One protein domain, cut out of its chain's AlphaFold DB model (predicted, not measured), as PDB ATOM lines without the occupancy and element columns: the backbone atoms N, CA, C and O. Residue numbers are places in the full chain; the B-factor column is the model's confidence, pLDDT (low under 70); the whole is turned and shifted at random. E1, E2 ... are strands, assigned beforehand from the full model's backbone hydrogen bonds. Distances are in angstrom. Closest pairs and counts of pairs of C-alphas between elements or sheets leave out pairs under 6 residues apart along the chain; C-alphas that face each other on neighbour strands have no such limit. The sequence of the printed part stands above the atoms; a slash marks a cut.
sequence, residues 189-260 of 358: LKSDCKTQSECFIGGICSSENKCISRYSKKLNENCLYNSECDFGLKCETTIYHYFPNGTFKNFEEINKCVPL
ATOM      1  N   LEU A 189     205.898 225.713 187.065       94.78
ATOM      2  CA  LEU A 189     205.916 225.451 185.630       94.78
ATOM      3  C   LEU A 189     205.251 224.096 185.297       94.78
ATOM      4  O   LEU A 189     205.533 223.089 185.943       94.78
ATOM      5  N   LYS A 190     204.423 224.068 184.245       95.25
ATOM      6  CA  LYS A 190     203.608 222.935 183.746       95.25
ATOM      7  C   LYS A 190     202.414 222.519 184.616       95.25
ATOM      8  O   LYS A 190     201.725 221.563 184.255       95.25
ATOM      9  N   SER A 191     202.129 223.201 185.721       96.33
ATOM     10  CA  SER A 191     200.905 222.955 186.493       96.33
ATOM     11  C   SER A 191     199.660 223.502 185.794       96.33
ATOM     12  O   SER A 191     199.748 224.460 185.029       96.33
ATOM     13  N   ASP A 192     198.503 222.899 186.075       95.84
ATOM     14  CA  ASP A 192     197.204 223.390 185.602       95.84
ATOM     15  C   ASP A 192     196.871 224.749 186.207       95.84
ATOM     16  O   ASP A 192     196.968 224.904 187.421       95.84
ATOM     17  N   CYS A 193     196.422 225.702 185.401       92.96
ATOM     18  CA  CYS A 193     196.039 227.044 185.831       92.96
ATOM     19  C   CYS A 193     194.734 227.489 185.172       92.96
ATOM     20  O   CYS A 193     194.375 226.992 184.107       92.96
ATOM     21  N   LYS A 194     194.033 228.432 185.804       89.21
ATOM     22  CA  LYS A 194     192.866 229.106 185.206       89.21
ATOM     23  C   LYS A 194     193.125 230.580 184.909       89.21
ATOM     24  O   LYS A 194     192.588 231.112 183.944       89.21
ATOM     25  N   THR A 195     193.942 231.233 185.731       87.01
ATOM     26  CA  THR A 195     194.266 232.660 185.629       87.01
ATOM     27  C   THR A 195     195.775 232.887 185.676       87.01
ATOM     28  O   THR A 195     196.552 232.015 186.073       87.01
ATOM     29  N   GLN A 196     196.205 234.087 185.276       86.26
ATOM     30  CA  GLN A 196     197.615 234.488 185.311       86.26
ATOM     31  C   GLN A 196     198.171 234.546 186.745       86.26
ATOM     32  O   GLN A 196     199.323 234.173 186.975       86.26
ATOM     33  N   SER A 197     197.346 234.964 187.712       83.63
ATOM     34  CA  SER A 197     197.679 235.065 189.141       83.63
ATOM     35  C   SER A 197     197.998 233.732 189.810       83.63
ATOM     36  O   SER A 197     198.599 233.729 190.879       83.63
ATOM     37  N   GLU A 198     197.629 232.600 189.206       88.77
ATOM     38  CA  GLU A 198     197.933 231.282 189.758       88.77
ATOM     39  C   GLU A 198     199.370 230.834 189.494       88.77
ATOM     40  O   GLU A 198     199.863 229.972 190.212       88.77
ATOM     41  N   CYS A 199     200.043 231.361 188.472       91.55
ATOM     42  CA  CYS A 199     201.367 230.887 188.075       91.55
ATOM     43  C   CYS A 199     202.493 231.554 188.870       91.55
ATOM     44  O   CYS A 199     202.340 232.660 189.376       91.55
ATOM     45  N   PHE A 200     203.652 230.897 188.947       90.14
ATOM     46  CA  PHE A 200     204.886 231.479 189.490       90.14
ATOM     47  C   PHE A 200     205.199 232.867 188.886       90.14
ATOM     48  O   PHE A 200     204.785 233.178 187.768       90.14
ATOM     49  N   ILE A 201     205.937 233.713 189.611       86.21
ATOM     50  CA  ILE A 201     206.352 235.045 189.131       86.21
ATOM     51  C   ILE A 201     207.111 234.906 187.802       86.21
ATOM     52  O   ILE A 201     208.027 234.092 187.684       86.21
ATOM     53  N   GLY A 202     206.724 235.681 186.787       86.74
ATOM     54  CA  GLY A 202     207.285 235.569 185.433       86.74
ATOM     55  C   GLY A 202     206.724 234.393 184.619       86.74
ATOM     56  O   GLY A 202     207.127 234.175 183.475       86.74
ATOM     57  N   GLY A 203     205.787 233.637 185.187       90.97
ATOM     58  CA  GLY A 203     204.948 232.673 184.494       90.97
ATOM     59  C   GLY A 203     203.627 233.285 184.032       90.97
ATOM     60  O   GLY A 203     203.228 234.366 184.468       90.97
ATOM     61  N   ILE A 204     202.953 232.573 183.135       91.62
ATOM     62  CA  ILE A 204     201.610 232.886 182.645       91.62
ATOM     63  C   ILE A 204     200.807 231.611 182.416       91.62
ATOM     64  O   ILE A 204     201.363 230.553 182.110       91.62
ATOM     65  N   CYS A 205     199.490 231.726 182.521       92.76
ATOM     66  CA  CYS A 205     198.562 230.689 182.134       92.76
ATOM     67  C   CYS A 205     198.356 230.708 180.618       92.76
ATOM     68  O   CYS A 205     197.831 231.674 180.060       92.76
ATOM     69  N   SER A 206     198.831 229.652 179.963       92.60
ATOM     70  CA  SER A 206     198.725 229.478 178.515       92.60
ATOM     71  C   SER A 206     197.316 229.086 178.074       92.60
ATOM     72  O   SER A 206     196.506 228.620 178.874       92.60
ATOM     73  N   SER A 207     197.072 229.159 176.764       84.67
ATOM     74  CA  SER A 207     195.864 228.637 176.103       84.67
ATOM     75  C   SER A 207     195.523 227.174 176.435       84.67
ATOM     76  O   SER A 207     194.383 226.755 176.271       84.67
ATOM     77  N   GLU A 208     196.501 226.379 176.875       90.15
ATOM     78  CA  GLU A 208     196.326 224.970 177.256       90.15
ATOM     79  C   GLU A 208     195.974 224.800 178.744       90.15
ATOM     80  O   GLU A 208     195.990 223.682 179.255       90.15
ATOM     81  N   ASN A 209     195.673 225.896 179.453       92.89
ATOM     82  CA  ASN A 209     195.455 225.932 180.901       92.89
ATOM     83  C   ASN A 209     196.665 225.417 181.690       92.89
ATOM     84  O   ASN A 209     196.521 224.768 182.723       92.89
ATOM     85  N   LYS A 210     197.878 225.689 181.197       95.51
ATOM     86  CA  LYS A 210     199.140 225.299 181.841       95.51
ATOM     87  C   LYS A 210     200.008 226.513 182.123       95.51
ATOM     88  O   LYS A 210     200.167 227.364 181.243       95.51
ATOM     89  N   CYS A 211     200.620 226.552 183.305       95.62
ATOM     90  CA  CYS A 211     201.625 227.553 183.633       95.62
ATOM     91  C   CYS A 211     202.870 227.337 182.775       95.62
ATOM     92  O   CYS A 211     203.535 226.302 182.867       95.62
ATOM     93  N   ILE A 212     203.212 228.330 181.968       94.74
ATOM     94  CA  ILE A 212     204.437 228.380 181.169       94.74
ATOM     95  C   ILE A 212     205.238 229.618 181.557       94.74
ATOM     96  O   ILE A 212     204.703 230.540 182.167       94.74
ATOM     97  N   SER A 213     206.523 229.657 181.217       93.16
ATOM     98  CA  SER A 213     207.296 230.890 181.364       93.16
ATOM     99  C   SER A 213     206.791 231.945 180.382       93.16
ATOM    100  O   SER A 213     206.444 231.619 179.247       93.16
ATOM    101  N   ARG A 214     206.799 233.219 180.779       89.32
ATOM    102  CA  ARG A 214     206.635 234.319 179.821       89.32
ATOM    103  C   ARG A 214     207.674 234.205 178.711       89.32
ATOM    104  O   ARG A 214     208.815 233.798 178.951       89.32
ATOM    105  N   TYR A 215     207.263 234.578 177.506       90.01
ATOM    106  CA  TYR A 215     208.096 234.604 176.307       90.01
ATOM    107  C   TYR A 215     208.701 233.242 175.944       90.01
ATOM    108  O   TYR A 215     209.808 233.178 175.419       90.01
ATOM    109  N   SER A 216     208.020 232.134 176.253       93.09
ATOM    110  CA  SER A 216     208.551 230.792 175.982       93.09
ATOM    111  C   SER A 216     208.115 230.192 174.649       93.09
ATOM    112  O   SER A 216     208.754 229.244 174.191       93.09
ATOM    113  N   LYS A 217     207.015 230.673 174.061       94.58
ATOM    114  CA  LYS A 217     206.424 230.081 172.861       94.58
ATOM    115  C   LYS A 217     207.105 230.560 171.590       94.58
ATOM    116  O   LYS A 217     207.273 231.755 171.362       94.58
ATOM    117  N   LYS A 218     207.481 229.616 170.742       95.46
ATOM    118  CA  LYS A 218     208.228 229.847 169.504       95.46
ATOM    119  C   LYS A 218     207.304 230.193 168.341       95.46
ATOM    120  O   LYS A 218     206.086 230.064 168.408       95.46
ATOM    121  N   LEU A 219     207.920 230.604 167.235       94.78
ATOM    122  CA  LEU A 219     207.242 230.854 165.967       94.78
ATOM    123  C   LEU A 219     206.307 229.689 165.588       94.78
ATOM    124  O   LEU A 219     206.722 228.531 165.588       94.78
ATOM    125  N   ASN A 220     205.075 230.025 165.203       92.71
ATOM    126  CA  ASN A 220     203.971 229.139 164.821       92.71
ATOM    127  C   ASN A 220     203.348 228.287 165.939       92.71
ATOM    128  O   ASN A 220     202.423 227.525 165.646       92.71
ATOM    129  N   GLU A 221     203.796 228.407 167.191       93.59
ATOM    130  CA  GLU A 221     203.117 227.768 168.323       93.59
ATOM    131  C   GLU A 221     201.803 228.490 168.648       93.59
ATOM    132  O   GLU A 221     201.684 229.703 168.458       93.59
ATOM    133  N   ASN A 222     200.810 227.735 169.128       91.87
ATOM    134  CA  ASN A 222     199.516 228.290 169.523       91.87
ATOM    135  C   ASN A 222     199.699 229.245 170.698       91.87
ATOM    136  O   ASN A 222     200.443 228.916 171.611       91.87
ATOM    137  N   CYS A 223     198.997 230.364 170.740       91.34
ATOM    138  CA  CYS A 223     199.075 231.324 171.845       91.34
ATOM    139  C   CYS A 223     197.697 231.911 172.148       91.34
ATOM    140  O   CYS A 223     196.781 231.785 171.347       91.34
ATOM    141  N   LEU A 224     197.532 232.553 173.297       88.18
ATOM    142  CA  LEU A 224     196.378 233.402 173.600       88.18
ATOM    143  C   LEU A 224     196.817 234.853 173.825       88.18
ATOM    144  O   LEU A 224     196.112 235.778 173.432       88.18
ATOM    145  N   TYR A 225     198.006 235.049 174.398       86.82
ATOM    146  CA  TYR A 225     198.546 236.369 174.718       86.82
ATOM    147  C   TYR A 225     199.919 236.618 174.089       86.82
ATOM    148  O   TYR A 225     200.743 235.713 173.946       86.82
ATOM    149  N   ASN A 226     200.221 237.889 173.801       86.86
ATOM    150  CA  ASN A 226     201.549 238.334 173.353       86.86
ATOM    151  C   ASN A 226     202.677 237.954 174.330       86.86
ATOM    152  O   ASN A 226     203.809 237.732 173.905       86.86
ATOM    153  N   SER A 227     202.370 237.861 175.628       86.97
ATOM    154  CA  SER A 227     203.310 237.460 176.680       86.97
ATOM    155  C   SER A 227     203.695 235.978 176.631       86.97
ATOM    156  O   SER A 227     204.657 235.593 177.290       86.97
ATOM    157  N   GLU A 228     203.004 235.144 175.844       90.88
ATOM    158  CA  GLU A 228     203.407 233.756 175.590       90.88
ATOM    159  C   GLU A 228     204.543 233.671 174.585       90.88
ATOM    160  O   GLU A 228     205.425 232.831 174.741       90.88
ATOM    161  N   CYS A 229     204.542 234.544 173.583       91.94
ATOM    162  CA  CYS A 229     205.433 234.449 172.439       91.94
ATOM    163  C   CYS A 229     206.830 235.012 172.730       91.94
ATOM    164  O   CYS A 229     206.980 236.059 173.362       91.94
ATOM    165  N   ASP A 230     207.849 234.331 172.212       91.90
ATOM    166  CA  ASP A 230     209.268 234.664 172.338       91.90
ATOM    167  C   ASP A 230     209.584 236.115 171.908       91.90
ATOM    168  O   ASP A 230     208.777 236.854 171.324       91.90
ATOM    169  N   PHE A 231     210.784 236.572 172.233       87.63
ATOM    170  CA  PHE A 231     211.324 237.871 171.847       87.63
ATOM    171  C   PHE A 231     211.131 238.145 170.341       87.63
ATOM    172  O   PHE A 231     211.464 237.322 169.494       87.63
ATOM    173  N   GLY A 232     210.560 239.306 169.996       85.73
ATOM    174  CA  GLY A 232     210.273 239.686 168.603       85.73
ATOM    175  C   GLY A 232     209.021 239.063 167.964       85.73
ATOM    176  O   GLY A 232     208.743 239.341 166.796       85.73
ATOM    177  N   LEU A 233     208.256 238.256 168.704       90.71
ATOM    178  CA  LEU A 233     207.000 237.659 168.247       90.71
ATOM    179  C   LEU A 233     205.775 238.319 168.905       90.71
ATOM    180  O   LEU A 233     205.865 238.853 170.019       90.71
ATOM    181  N   LYS A 234     204.631 238.230 168.219       89.10
ATOM    182  CA  LYS A 234     203.281 238.565 168.699       89.10
ATOM    183  C   LYS A 234     202.344 237.371 168.547       89.10
ATOM    184  O   LYS A 234     202.575 236.521 167.693       89.10
ATOM    185  N   CYS A 235     201.283 237.336 169.337       90.14
ATOM    186  CA  CYS A 235     200.177 236.414 169.153       90.14
ATOM    187  C   CYS A 235     199.173 237.030 168.175       90.14
ATOM    188  O   CYS A 235     198.598 238.075 168.465       90.14
ATOM    189  N   GLU A 236     198.990 236.417 167.008       89.10
ATOM    190  CA  GLU A 236     198.067 236.903 165.982       89.10
ATOM    191  C   GLU A 236     196.925 235.914 165.767       89.10
ATOM    192  O   GLU A 236     197.150 234.725 165.524       89.10
ATOM    193  N   THR A 237     195.698 236.430 165.835       80.97
ATOM    194  CA  THR A 237     194.478 235.698 165.498       80.97
ATOM    195  C   THR A 237     194.289 235.693 163.992       80.97
ATOM    196  O   THR A 237     194.014 236.728 163.386       80.97
ATOM    197  N   THR A 238     194.405 234.521 163.371       73.14
ATOM    198  CA  THR A 238     193.958 234.332 161.988       73.14
ATOM    199  C   THR A 238     192.540 233.779 162.001       73.14
ATOM    200  O   THR A 238     192.313 232.655 162.453       73.14
ATOM    201  N   ILE A 239     191.588 234.560 161.489       68.89
ATOM    202  CA  ILE A 239     190.213 234.105 161.265       68.89
ATOM    203  C   ILE A 239     190.150 233.479 159.872       68.89
ATOM    204  O   ILE A 239     190.276 234.173 158.862       68.89
ATOM    205  N   TYR A 240     189.943 232.165 159.798       56.37
ATOM    206  CA  TYR A 240     189.682 231.500 158.523       56.37
ATOM    207  C   TYR A 240     188.185 231.528 158.216       56.37
ATOM    208  O   TYR A 240     187.376 230.906 158.902       56.37
ATOM    209  N   HIS A 241     187.803 232.206 157.132       52.01
ATOM    210  CA  HIS A 241     186.458 232.085 156.578       52.01
ATOM    211  C   HIS A 241     186.365 230.825 155.715       52.01
ATOM    212  O   HIS A 241     186.802 230.810 154.563       52.01
ATOM    213  N   TYR A 242     185.774 229.757 156.243       46.96
ATOM    214  CA  TYR A 242     185.445 228.597 155.423       46.96
ATOM    215  C   TYR A 242     184.069 228.816 154.777       46.96
ATOM    216  O   TYR A 242     183.056 228.742 155.461       46.96
ATOM    217  N   PHE A 243     184.002 229.060 153.462       47.18
ATOM    218  CA  PHE A 243     182.734 229.126 152.707       47.18
ATOM    219  C   PHE A 243     182.472 227.896 151.815       47.18
ATOM    220  O   PHE A 243     182.429 228.019 150.594       47.18
ATOM    221  N   PRO A 244     182.236 226.698 152.371       56.56
ATOM    222  CA  PRO A 244     181.482 225.705 151.612       56.56
ATOM    223  C   PRO A 244     179.988 225.816 151.941       56.56
ATOM    224  O   PRO A 244     179.552 225.327 152.979       56.56
ATOM    225  N   ASN A 245     179.205 226.403 151.035       56.99
ATOM    226  CA  ASN A 245     177.765 226.130 150.864       56.99
ATOM    227  C   ASN A 245     176.745 227.005 151.639       56.99
ATOM    228  O   ASN A 245     175.640 226.550 151.911       56.99
ATOM    229  N   GLY A 246     177.047 228.281 151.911       49.00
ATOM    230  CA  GLY A 246     176.007 229.299 152.175       49.00
ATOM    231  C   GLY A 246     175.292 229.260 153.535       49.00
ATOM    232  O   GLY A 246     174.344 230.012 153.738       49.00
ATOM    233  N   THR A 247     175.742 228.441 154.483       48.40
ATOM    234  CA  THR A 247     175.282 228.466 155.881       48.40
ATOM    235  C   THR A 247     176.357 229.077 156.781       48.40
ATOM    236  O   THR A 247     177.543 228.818 156.583       48.40
ATOM    237  N   PHE A 248     175.949 229.932 157.730       44.86
ATOM    238  CA  PHE A 248     176.833 230.611 158.692       44.86
ATOM    239  C   PHE A 248     177.758 229.585 159.369       44.86
ATOM    240  O   PHE A 248     177.281 228.667 160.033       44.86
ATOM    241  N   LYS A 249     179.072 229.691 159.134       48.92
ATOM    242  CA  LYS A 249     180.055 228.664 159.494       48.92
ATOM    243  C   LYS A 249     180.851 229.027 160.737       48.92
ATOM    244  O   LYS A 249     181.293 230.161 160.870       48.92
ATOM    245  N   ASN A 250     181.033 228.017 161.591       47.56
ATOM    246  CA  ASN A 250     181.917 228.003 162.754       47.56
ATOM    247  C   ASN A 250     183.255 228.665 162.409       47.56
ATOM    248  O   ASN A 250     183.968 228.195 161.523       47.56
ATOM    249  N   PHE A 251     183.564 229.759 163.094       52.29
ATOM    250  CA  PHE A 251     184.860 230.410 163.009       52.29
ATOM    251  C   PHE A 251     185.876 229.523 163.743       52.29
ATOM    252  O   PHE A 251     185.715 229.276 164.936       52.29
ATOM    253  N   GLU A 252     186.896 229.014 163.050       57.65
ATOM    254  CA  GLU A 252     188.091 228.499 163.726       57.65
ATOM    255  C   GLU A 252     189.074 229.660 163.865       57.65
ATOM    256  O   GLU A 252     189.728 230.070 162.902       57.65
ATOM    257  N   GLU A 253     189.129 230.231 165.066       63.69
ATOM    258  CA  GLU A 253     190.151 231.201 165.443       63.69
ATOM    259  C   GLU A 253     191.440 230.446 165.764       63.69
ATOM    260  O   GLU A 253     191.529 229.722 166.757       63.69
ATOM    261  N   ILE A 254     192.446 230.588 164.899       76.36
ATOM    262  CA  ILE A 254     193.773 230.028 165.151       76.36
ATOM    263  C   ILE A 254     194.694 231.169 165.566       76.36
ATOM    264  O   ILE A 254     195.088 231.996 164.743       76.36
ATOM    265  N   ASN A 255     195.060 231.178 166.844       89.26
ATOM    266  CA  ASN A 255     196.004 232.133 167.409       89.26
ATOM    267  C   ASN A 255     197.409 231.534 167.406       89.26
ATOM    268  O   ASN A 255     197.638 230.506 168.048       89.26
ATOM    269  N   LYS A 256     198.352 232.162 166.700       92.73
ATOM    270  CA  LYS A 256     199.744 231.690 166.627       92.73
ATOM    271  C   LYS A 256     200.747 232.795 166.885       92.73
ATOM    272  O   LYS A 256     200.523 233.954 166.543       92.73
ATOM    273  N   CYS A 257     201.887 232.405 167.443       93.42
ATOM    274  CA  CYS A 257     203.033 233.287 167.553       93.42
ATOM    275  C   CYS A 257     203.622 233.543 166.161       93.42
ATOM    276  O   CYS A 257     204.120 232.623 165.513       93.42
ATOM    277  N   VAL A 258     203.599 234.791 165.710       92.25
ATOM    278  CA  VAL A 258     204.126 235.243 164.414       92.25
ATOM    279  C   VAL A 258     205.120 236.388 164.618       92.25
ATOM    280  O   VAL A 258     205.110 237.022 165.678       92.25
ATOM    281  N   PRO A 259     206.002 236.687 163.647       91.10
ATOM    282  CA  PRO A 259     206.922 237.809 163.769       91.10
ATOM    283  C   PRO A 259     206.172 239.138 163.887       91.10
ATOM    284  O   PRO A 259     205.146 239.348 163.237       91.10
ATOM    285  N   LEU A 260     206.712 240.065 164.678       87.19
ATOM    286  CA  LEU A 260     206.267 241.455 164.645       87.19
ATOM    287  C   LEU A 260     206.548 242.048 163.257       87.19
ATOM    288  O   LEU A 260     207.678 242.008 162.766       87.19
TER     289      LEU A 260
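What this domain is: This is residues 189 to 260 of the 358 residues of an uncharacterized protein of Dictyostelium discoideum (UniProt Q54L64). With little regular structure, this is a flat, loop-rich body with a small hairpin, E1 and E2, towards one end and a long hairpin, E3 and E4, whose tip, residues 243 to 248, sticks out at the other. The printed part has 72 residues, no named helix and four strands, E1 to E4 in turn, in two antiparallel two-stranded sheets; the class is all strand, with 22 residues in named elements. It is loose, with a radius of gyration of the C-alphas of 14.5 A and spans of 48 by 26 by 14 A.

Where its parts are: E1 is residues 203 to 205, from C-alpha 203 at (204.948, 232.673, 184.494), and E2 is 211 to 213. E3, residues 233 to 240, is 20.8 A long; E4, residues 252 to 259, is 21.0 A long and ends with C-alpha 259 at (206.922, 237.809, 163.769).

How they stand to each other: In the hairpin E1 and E2, N 204 and O 212 are within hydrogen-bond range at 2.9 A. In the hairpin E3 and E4, at 151 degrees between directions, N 258 and O 234 are within range at 2.8 A. E2 and E3 are apart.

The domain as a whole: The printed part has no cut. The links E2 to E3 and E3 to E4 are long. Residues 239 to 253 have pLDDT under 70.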